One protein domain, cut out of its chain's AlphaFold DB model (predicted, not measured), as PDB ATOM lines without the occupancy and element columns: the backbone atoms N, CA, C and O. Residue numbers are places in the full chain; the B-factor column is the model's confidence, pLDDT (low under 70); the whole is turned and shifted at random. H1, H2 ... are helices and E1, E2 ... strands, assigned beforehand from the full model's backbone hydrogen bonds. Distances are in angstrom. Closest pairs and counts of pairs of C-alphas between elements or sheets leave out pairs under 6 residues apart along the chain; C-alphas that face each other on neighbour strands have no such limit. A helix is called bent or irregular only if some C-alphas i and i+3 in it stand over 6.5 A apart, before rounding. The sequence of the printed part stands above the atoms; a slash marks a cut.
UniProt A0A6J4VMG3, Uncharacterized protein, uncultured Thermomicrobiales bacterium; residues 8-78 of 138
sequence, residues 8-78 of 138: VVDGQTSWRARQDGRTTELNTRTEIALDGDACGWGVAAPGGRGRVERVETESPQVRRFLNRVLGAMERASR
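What this domain is: This is residues 8 to 78 of the 138 residues of an uncharacterized protein of uncultured Thermomicrobiales bacterium (UniProt A0A6J4VMG3). A twisted four-strand sheet, with helix H1 slantwise over one face, makes two layers. Residues 18 to 23, round the turn of the bent E1-E2 hairpin, stick out, as do residues 71 to 78. The 71 printed residues run E1 E2 E3 E4 H1, mixed in class; the strands form a meander, each antiparallel to its neighbour before, in sheet order E1 - E2 - E3 - E4. The whole is only just loose, close to compact: radius of gyration of the C-alphas 13.7 A, spans 37 by 28 by 28 A.

Where its parts are: From C-alpha 8 at (93.533, 234.473, 247.085), follow E1, residues 8 to 19, 30.7 A, bending at 11. E2, 22 to 35, 36.8 A, bends at 27. Then find E3, 38 to 44, 19.8 A; E4, 53 to 57, 13.5 A; and H1, 60 to 77, 25.8 A, ending at (106.743, 233.109, 238.599).

How they stand to each other: Look across the hairpins: N 13 and O 28 are 2.8 A apart in E1 and E2, N 31 and O 42 2.9 A in E2 and E3, N 41 and O 55 2.8 A in E3 and E4. H1's height over the sheet is 10.6 A; its closest C-alphas with E3 are Cys 39 and Arg 63, 6.2 A. Every O i to N i+4 pair in H1 is within hydrogen-bond range.

The domain as a whole: The farthest C-alphas, Gly 21 and Gly 36, are 40.8 A apart. The printed part has no cut and no long link; residues 46 to 50 have pLDDT under 70.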
ATOM      1  N   VAL A   8      94.264 233.971 248.254       81.88
ATOM      2  CA  VAL A   8      93.533 234.473 247.085       81.88
ATOM      3  C   VAL A   8      94.527 234.791 245.977       81.88
ATOM      4  O   VAL A   8      95.526 235.471 246.208       81.88
ATOM      5  N   VAL A   9      94.245 234.293 244.776       80.38
ATOM      6  CA  VAL A   9      95.030 234.559 243.569       80.38
ATOM      7  C   VAL A   9      94.130 235.159 242.502       80.38
ATOM      8  O   VAL A   9      93.174 234.525 242.060       80.38
ATOM      9  N   ASP A  10      94.483 236.360 242.057       82.75
ATOM     10  CA  ASP A  10      93.839 237.078 240.961       82.75
ATOM     11  C   ASP A  10      94.749 237.105 239.734       82.75
ATOM     12  O   ASP A  10      95.955 237.343 239.834       82.75
ATOM     13  N   GLY A  11      94.169 236.928 238.549       81.25
ATOM     14  CA  GLY A  11      94.923 237.054 237.309       81.25
ATOM     15  C   GLY A  11      94.057 237.136 236.064       81.25
ATOM     16  O   GLY A  11      92.852 236.886 236.088       81.25
ATOM     17  N   GLN A  12      94.694 237.487 234.951       83.75
ATOM     18  CA  GLN A  12      94.126 237.309 233.623       83.75
ATOM     19  C   GLN A  12      94.722 236.043 233.018       83.75
ATOM     20  O   GLN A  12      95.940 235.871 232.992       83.75
ATOM     21  N   THR A  13      93.860 235.163 232.524       80.31
ATOM     22  CA  THR A  13      94.270 233.927 231.861       80.31
ATOM     23  C   THR A  13      93.780 233.916 230.424       80.31
ATOM     24  O   THR A  13      92.667 234.357 230.133       80.31
ATOM     25  N   SER A  14      94.623 233.410 229.530       82.88
ATOM     26  CA  SER A  14      94.274 233.150 228.138       82.88
ATOM     27  C   SER A  14      94.408 231.654 227.895       82.88
ATOM     28  O   SER A  14      95.485 231.082 228.075       82.88
ATOM     29  N   TRP A  15      93.302 231.014 227.529       83.06
ATOM     30  CA  TRP A  15      93.250 229.591 227.218       83.06
ATOM     31  C   TRP A  15      92.847 229.387 225.768       83.06
ATOM     32  O   TRP A  15      92.066 230.146 225.200       83.06
ATOM     33  N   ARG A  16      93.339 228.307 225.167       85.50
ATOM     34  CA  ARG A  16      92.922 227.874 223.835       85.50
ATOM     35  C   ARG A  16      92.269 226.505 223.947       85.50
ATOM     36  O   ARG A  16      92.963 225.502 224.102       85.50
ATOM     37  N   ALA A  17      90.945 226.470 223.868       85.19
ATOM     38  CA  ALA A  17      90.177 225.235 223.861       85.19
ATOM     39  C   ALA A  17      90.119 224.675 222.437       85.19
ATOM     40  O   ALA A  17      89.854 225.411 221.486       85.19
ATOM     41  N   ARG A  18      90.374 223.373 222.282       89.19
ATOM     42  CA  ARG A  18      90.192 222.655 221.017       89.19
ATOM     43  C   ARG A  18      89.158 221.561 221.214       89.19
ATOM     44  O   ARG A  18      89.368 220.687 222.049       89.19
ATOM     45  N   GLN A  19      88.077 221.611 220.448       88.19
ATOM     46  CA  GLN A  19      87.004 220.624 220.494       88.19
ATOM     47  C   GLN A  19      86.417 220.443 219.094       88.19
ATOM     48  O   GLN A  19      86.156 221.429 218.407       88.19
ATOM     49  N   ASP A  20      86.262 219.191 218.658       86.06
ATOM     50  CA  ASP A  20      85.662 218.808 217.368       86.06
ATOM     51  C   ASP A  20      86.207 219.603 216.165       86.06
ATOM     52  O   ASP A  20      85.473 220.134 215.336       86.06
ATOM     53  N   GLY A  21      87.536 219.748 216.104       88.44
ATOM     54  CA  GLY A  21      88.231 220.483 215.039       88.44
ATOM     55  C   GLY A  21      88.126 222.011 215.130       88.44
ATOM     56  O   GLY A  21      88.788 222.714 214.367       88.44
ATOM     57  N   ARG A  22      87.357 222.553 216.079       85.00
ATOM     58  CA  ARG A  22      87.247 223.993 216.330       85.00
ATOM     59  C   ARG A  22      88.202 224.408 217.435       85.00
ATOM     60  O   ARG A  22      88.414 223.692 218.411       85.00
ATOM     61  N   THR A  23      88.790 225.584 217.261       90.69
ATOM     62  CA  THR A  23      89.639 226.223 218.264       90.69
ATOM     63  C   THR A  23      88.954 227.493 218.742       90.69
ATOM     64  O   THR A  23      88.638 228.352 217.922       90.69
ATOM     65  N   THR A  24      88.767 227.616 220.052       87.50
ATOM     66  CA  THR A  24      88.184 228.796 220.697       87.50
ATOM     67  C   THR A  24      89.197 229.385 221.664       87.50
ATOM     68  O   THR A  24      89.784 228.670 222.478       87.50
ATOM     69  N   GLU A  25      89.412 230.692 221.577       87.31
ATOM     70  CA  GLU A  25      90.210 231.428 222.549       87.31
ATOM     71  C   GLU A  25      89.313 231.905 223.694       87.31
ATOM     72  O   GLU A  25      88.276 232.527 223.470       87.31
ATOM     73  N   LEU A  26      89.704 231.579 224.921       83.44
ATOM     74  CA  LEU A  26      88.999 231.921 226.147       83.44
ATOM     75  C   LEU A  26      89.890 232.879 226.931       83.44
ATOM     76  O   LEU A  26      90.833 232.466 227.606       83.44
ATOM     77  N   ASN A  27      89.595 234.168 226.816       84.00
ATOM     78  CA  ASN A  27      90.245 235.204 227.605       84.00
ATOM     79  C   ASN A  27      89.348 235.512 228.798       84.00
ATOM     80  O   ASN A  27      88.198 235.903 228.608       84.00
ATOM     81  N   THR A  28      89.852 235.318 230.013       82.69
ATOM     82  CA  THR A  28      89.077 235.499 231.246       82.69
ATOM     83  C   THR A  28      89.925 236.140 232.336       82.69
ATOM     84  O   THR A  28      91.146 235.977 232.383       82.69
ATOM     85  N   ARG A  29      89.272 236.870 233.239       82.94
ATOM     86  CA  ARG A  29      89.822 237.172 234.560       82.94
ATOM     87  C   ARG A  29      89.416 236.043 235.503       82.94
ATOM     88  O   ARG A  29      88.242 235.676 235.539       82.94
ATOM     89  N   THR A  30      90.372 235.505 236.246       84.31
ATOM     90  CA  THR A  30      90.156 234.401 237.184       84.31
ATOM     91  C   THR A  30      90.563 234.795 238.593       84.31
ATOM     92  O   THR A  30      91.622 235.395 238.778       84.31
ATOM     93  N   GLU A  31      89.744 234.408 239.563       85.12
ATOM     94  CA  GLU A  31      90.002 234.521 240.999       85.12
ATOM     95  C   GLU A  31      89.958 233.110 241.590       85.12
ATOM     96  O   GLU A  31      88.952 232.417 241.445       85.12
ATOM     97  N   ILE A  32      91.032 232.660 242.231       85.50
ATOM     98  CA  ILE A  32      91.075 231.374 242.938       85.50
ATOM     99  C   ILE A  32      91.197 231.678 244.426       85.50
ATOM    100  O   ILE A  32      92.162 232.315 244.844       85.50
ATOM    101  N   ALA A  33      90.232 231.218 245.216       84.62
ATOM    102  CA  ALA A  33      90.201 231.400 246.660       84.62
ATOM    103  C   ALA A  33      90.240 230.042 247.365       84.62
ATOM    104  O   ALA A  33      89.437 229.155 247.070       84.62
ATOM    105  N   LEU A  34      91.164 229.895 248.311       83.88
ATOM    106  CA  LEU A  34      91.255 228.753 249.216       83.88
ATOM    107  C   LEU A  34      91.085 229.275 250.644       83.88
ATOM    108  O   LEU A  34      91.911 230.062 251.103       83.88
ATOM    109  N   ASP A  35      90.014 228.862 251.322       80.12
ATOM    110  CA  ASP A  35      89.670 229.318 252.673       80.12
ATOM    111  C   ASP A  35      89.202 228.140 253.531       80.12
ATOM    112  O   ASP A  35      88.115 227.600 253.325       80.12
ATOM    113  N   GLY A  36      90.041 227.704 254.473       77.75
ATOM    114  CA  GLY A  36      89.743 226.556 255.326       77.75
ATOM    115  C   GLY A  36      89.334 225.324 254.509       77.75
ATOM    116  O   GLY A  36      90.150 224.755 253.773       77.75
ATOM    117  N   ASP A  37      88.072 224.916 254.647       75.81
ATOM    118  CA  ASP A  37      87.479 223.771 253.945       75.81
ATOM    119  C   ASP A  37      86.776 224.135 252.625       75.81
ATOM    120  O   ASP A  37      86.429 223.240 251.854       75.81
ATOM    121  N   ALA A  38      86.638 225.425 252.314       75.94
ATOM    122  CA  ALA A  38      86.025 225.915 251.090       75.94
ATOM    123  C   ALA A  38      87.074 226.294 250.035       75.94
ATOM    124  O   ALA A  38      88.140 226.856 250.309       75.94
ATOM    125  N   CYS A  39      86.754 225.994 248.784       85.12
ATOM    126  CA  CYS A  39      87.529 226.395 247.626       85.12
ATOM    127  C   CYS A  39      86.599 226.989 246.568       85.12
ATOM    128  O   CYS A  39      85.585 226.383 246.227       85.12
ATOM    129  N   GLY A  40      86.980 228.129 245.997       84.69
ATOM    130  CA  GLY A  40      86.228 228.804 244.946       84.69
ATOM    131  C   GLY A  40      87.099 229.182 243.755       84.69
ATOM    132  O   GLY A  40      88.242 229.610 243.915       84.69
ATOM    133  N   TRP A  41      86.534 229.057 242.557       86.56
ATOM    134  CA  TRP A  41      87.069 229.622 241.326       86.56
ATOM    135  C   TRP A  41      86.035 230.582 240.736       86.56
ATOM    136  O   TRP A  41      84.973 230.167 240.275       86.56
ATOM    137  N   GLY A  42      86.345 231.874 240.746       86.44
ATOM    138  CA  GLY A  42      85.602 232.912 240.042       86.44
ATOM    139  C   GLY A  42      86.129 233.105 238.622       86.44
ATOM    140  O   GLY A  42      87.335 233.250 238.420       86.44
ATOM    141  N   VAL A  43      85.239 233.121 237.633       85.75
ATOM    142  CA  VAL A  43      85.561 233.403 236.230       85.75
ATOM    143  C   VAL A  43      84.742 234.600 235.764       85.75
ATOM    144  O   VAL A  43      83.527 234.654 235.950       85.75
ATOM    145  N   ALA A  44      85.407 235.573 235.149       84.00
ATOM    146  CA  ALA A  44      84.770 236.759 234.597       84.00
ATOM    147  C   ALA A  44      85.323 237.098 233.211       84.00
ATOM    148  O   ALA A  44      86.477 236.805 232.885       84.00
ATOM    149  N   ALA A  45      84.504 237.763 232.396       78.31
ATOM    150  CA  ALA A  45      84.957 238.316 231.127       78.31
ATOM    151  C   ALA A  45      85.984 239.450 231.361       78.31
ATOM    152  O   ALA A  45      85.812 240.247 232.291       78.31
ATOM    153  N   PRO A  46      87.029 239.583 230.525       69.56
ATOM    154  CA  PRO A  46      88.018 240.649 230.650       69.56
ATOM    155  C   PRO A  46      87.359 242.013 230.419       69.56
ATOM    156  O   PRO A  46      86.628 242.192 229.449       69.56
ATOM    157  N   GLY A  47      87.596 242.982 231.308       66.81
ATOM    158  CA  GLY A  47      87.095 244.359 231.167       66.81
ATOM    159  C   GLY A  47      85.576 244.544 231.320       66.81
ATOM    160  O   GLY A  47      85.094 245.676 231.307       66.81
ATOM    161  N   GLY A  48      84.811 243.466 231.496       60.94
ATOM    162  CA  GLY A  48      83.373 243.540 231.719       60.94
ATOM    163  C   GLY A  48      83.043 243.880 233.171       60.94
ATOM    164  O   GLY A  48      83.553 243.246 234.090       60.94
ATOM    165  N   ARG A  49      82.095 244.798 233.397       60.72
ATOM    166  CA  ARG A  49      81.396 244.959 234.694       60.72
ATOM    167  C   ARG A  49      80.395 243.812 234.945       60.72
ATOM    168  O   ARG A  49      79.292 244.038 235.432       60.72
ATOM    169  N   GLY A  50      80.725 242.609 234.481       63.50
ATOM    170  CA  GLY A  50      79.817 241.470 234.382       63.50
ATOM    171  C   GLY A  50      79.787 240.594 235.630       63.50
ATOM    172  O   GLY A  50      80.623 240.713 236.524       63.50
ATOM    173  N   ARG A  51      78.808 239.683 235.651       70.50
ATOM    174  CA  ARG A  51      78.635 238.635 236.663       70.50
ATOM    175  C   ARG A  51      79.880 237.743 236.705       70.50
ATOM    176  O   ARG A  51      80.260 237.183 235.681       70.50
ATOM    177  N   VAL A  52      80.480 237.605 237.885       80.44
ATOM    178  CA  VAL A  52      81.483 236.569 238.156       80.44
ATOM    179  C   VAL A  52      80.738 235.245 238.281       80.44
ATOM    180  O   VAL A  52      79.857 235.108 239.132       80.44
ATOM    181  N   GLU A  53      81.062 234.286 237.424       84.56
ATOM    182  CA  GLU A  53      80.597 232.916 237.592       84.56
ATOM    183  C   GLU A  53      81.491 232.238 238.625       84.56
ATOM    184  O   GLU A  53      82.709 232.180 238.451       84.56
ATOM    185  N   ARG A  54      80.900 231.787 239.735       85.12
ATOM    186  CA  ARG A  54      81.627 231.098 240.800       85.12
ATOM    187  C   ARG A  54      81.371 229.603 240.738       85.12
ATOM    188  O   ARG A  54      80.225 229.163 240.739       85.12
ATOM    189  N   VAL A  55      82.463 228.852 240.730       86.06
ATOM    190  CA  VAL A  55      82.481 227.403 240.900       86.06
ATOM    191  C   VAL A  55      83.090 227.118 242.264       86.06
ATOM    192  O   VAL A  55      84.266 227.394 242.488       86.06
ATOM    193  N   GLU A  56      82.284 226.592 243.179       88.19
ATOM    194  CA  GLU A  56      82.687 226.314 244.559       88.19
ATOM    195  C   GLU A  56      82.731 224.810 244.826       88.19
ATOM    196  O   GLU A  56      82.003 224.016 244.222       88.19
ATOM    197  N   THR A  57      83.621 224.399 245.722       84.94
ATOM    198  CA  THR A  57      83.744 223.012 246.152       84.94
ATOM    199  C   THR A  57      84.292 222.922 247.568       84.94
ATOM    200  O   THR A  57      85.236 223.620 247.934       84.94
ATOM    201  N   GLU A  58      83.738 221.993 248.339       87.19
ATOM    202  CA  GLU A  58      84.242 221.604 249.661       87.19
ATOM    203  C   GLU A  58      85.088 220.318 249.583       87.19
ATOM    204  O   GLU A  58      85.508 219.757 250.593       87.19
ATOM    205  N   SER A  59      85.351 219.802 248.372       89.25
ATOM    206  CA  SER A  59      86.088 218.548 248.203       89.25
ATOM    207  C   SER A  59      87.546 218.688 248.665       89.25
ATOM    208  O   SER A  59      88.332 219.426 248.049       89.25
ATOM    209  N   PRO A  60      87.999 217.884 249.649       86.19
ATOM    210  CA  PRO A  60      89.390 217.912 250.101       86.19
ATOM    211  C   PRO A  60      90.386 217.502 249.007       86.19
ATOM    212  O   PRO A  60      91.569 217.846 249.063       86.19
ATOM    213  N   GLN A  61      89.945 216.723 248.016       89.12
ATOM    214  CA  GLN A  61      90.783 216.292 246.895       89.12
ATOM    215  C   GLN A  61      91.019 217.450 245.921       89.12
ATOM    216  O   GLN A  61      92.168 217.688 245.538       89.12
ATOM    217  N   VAL A  62      89.965 218.201 245.586       87.06
ATOM    218  CA  VAL A  62      90.063 219.372 244.703       87.06
ATOM    219  C   VAL A  62      90.892 220.471 245.365       87.06
ATOM    220  O   VAL A  62      91.824 220.985 244.747       87.06
ATOM    221  N   ARG A  63      90.685 220.728 246.664       84.94
ATOM    222  CA  ARG A  63      91.519 221.660 247.444       84.94
ATOM    223  C   ARG A  63      93.006 221.294 247.404       84.94
ATOM    224  O   ARG A  63      93.856 222.155 247.184       84.94
ATOM    225  N   ARG A  64      93.352 220.013 247.586       87.69
ATOM    226  CA  ARG A  64      94.752 219.543 247.504       87.69
ATOM    227  C   ARG A  64      95.337 219.665 246.101       87.69
ATOM    228  O   ARG A  64      96.540 219.868 245.952       87.69
ATOM    229  N   PHE A  65      94.527 219.485 245.064       87.44
ATOM    230  CA  PHE A  65      94.961 219.713 243.691       87.44
ATOM    231  C   PHE A  65      95.254 221.198 243.446       87.44
ATOM    232  O   PHE A  65      96.354 221.523 243.004       87.44
ATOM    233  N   LEU A  66      94.342 222.092 243.825       86.75
ATOM    234  CA  LEU A  66      94.512 223.531 243.620       86.75
ATOM    235  C   LEU A  66      95.681 224.108 244.420       86.75
ATOM    236  O   LEU A  66      96.479 224.841 243.849       86.75
ATOM    237  N   ASN A  67      95.892 223.678 245.668       86.75
ATOM    238  CA  ASN A  67      97.104 224.029 246.422       86.75
ATOM    239  C   ASN A  67      98.400 223.653 245.675       86.75
ATOM    240  O   ASN A  67      99.360 224.421 245.649       86.75
ATOM    241  N   ARG A  68      98.439 222.480 245.021       88.81
ATOM    242  CA  ARG A  68      99.603 222.062 244.216       88.81
ATOM    243  C   ARG A  68      99.787 222.933 242.976       88.81
ATOM    244  O   ARG A  68     100.930 223.244 242.639       88.81
ATOM    245  N   VAL A  69      98.691 223.315 242.319       86.38
ATOM    246  CA  VAL A  69      98.709 224.226 241.165       86.38
ATOM    247  C   VAL A  69      99.223 225.604 241.579       86.38
ATOM    248  O   VAL A  69     100.157 226.095 240.948       86.38
ATOM    249  N   LEU A  70      98.712 226.180 242.671       85.12
ATOM    250  CA  LEU A  70      99.176 227.472 243.188       85.12
ATOM    251  C   LEU A  70     100.672 227.448 243.511       85.12
ATOM    252  O   LEU A  70     101.424 228.271 242.996       85.12
ATOM    253  N   GLY A  71     101.141 226.432 244.240       85.50
ATOM    254  CA  GLY A  71     102.571 226.293 244.518       85.50
ATOM    255  C   GLY A  71     103.420 226.126 243.248       85.50
ATOM    256  O   GLY A  71     104.577 226.544 243.212       85.50
ATOM    257  N   ALA A  72     102.883 225.519 242.184       85.94
ATOM    258  CA  ALA A  72     103.568 225.448 240.895       85.94
ATOM    259  C   ALA A  72     103.628 226.815 240.194       85.94
ATOM    260  O   ALA A  72     104.690 227.172 239.684       85.94
ATOM    261  N   MET A  73     102.540 227.591 240.219       82.38
ATOM    262  CA  MET A  73     102.494 228.957 239.683       82.38
ATOM    263  C   MET A  73     103.468 229.887 240.417       82.38
ATOM    264  O   MET A  73     104.216 230.630 239.781       82.38
ATOM    265  N   GLU A  74     103.539 229.803 241.745       83.38
ATOM    266  CA  GLU A  74     104.513 230.552 242.549       83.38
ATOM    267  C   GLU A  74     105.953 230.203 242.178       83.38
ATOM    268  O   GLU A  74     106.794 231.083 242.025       83.38
ATOM    269  N   ARG A  75     106.266 228.916 241.998       84.81
ATOM    270  CA  ARG A  75     107.614 228.510 241.572       84.81
ATOM    271  C   ARG A  75     107.938 228.991 240.162       84.81
ATOM    272  O   ARG A  75     109.059 229.425 239.935       84.81
ATOM    273  N   ALA A  76     106.980 228.920 239.240       80.69
ATOM    274  CA  ALA A  76     107.163 229.342 237.853       80.69
ATOM    275  C   ALA A  76     107.284 230.867 237.698       80.69
ATOM    276  O   ALA A  76     107.958 231.333 236.786       80.69
ATOM    277  N   SER A  77     106.655 231.641 238.587       76.06
ATOM    278  CA  SER A  77     106.743 233.109 238.599       76.06
ATOM    279  C   SER A  77     108.028 233.641 239.236       76.06
ATOM    280  O   SER A  77     108.344 234.820 239.068       76.06
ATOM    281  N   ARG A  78     108.810 232.797 239.926       79.31
ATOM    282  CA  ARG A  78     110.136 233.200 240.407       79.31
ATOM    283  C   ARG A  78     111.030 233.476 239.196       79.31
ATOM    284  O   ARG A  78     111.231 232.570 238.384       79.31
TER     285      ARG A  78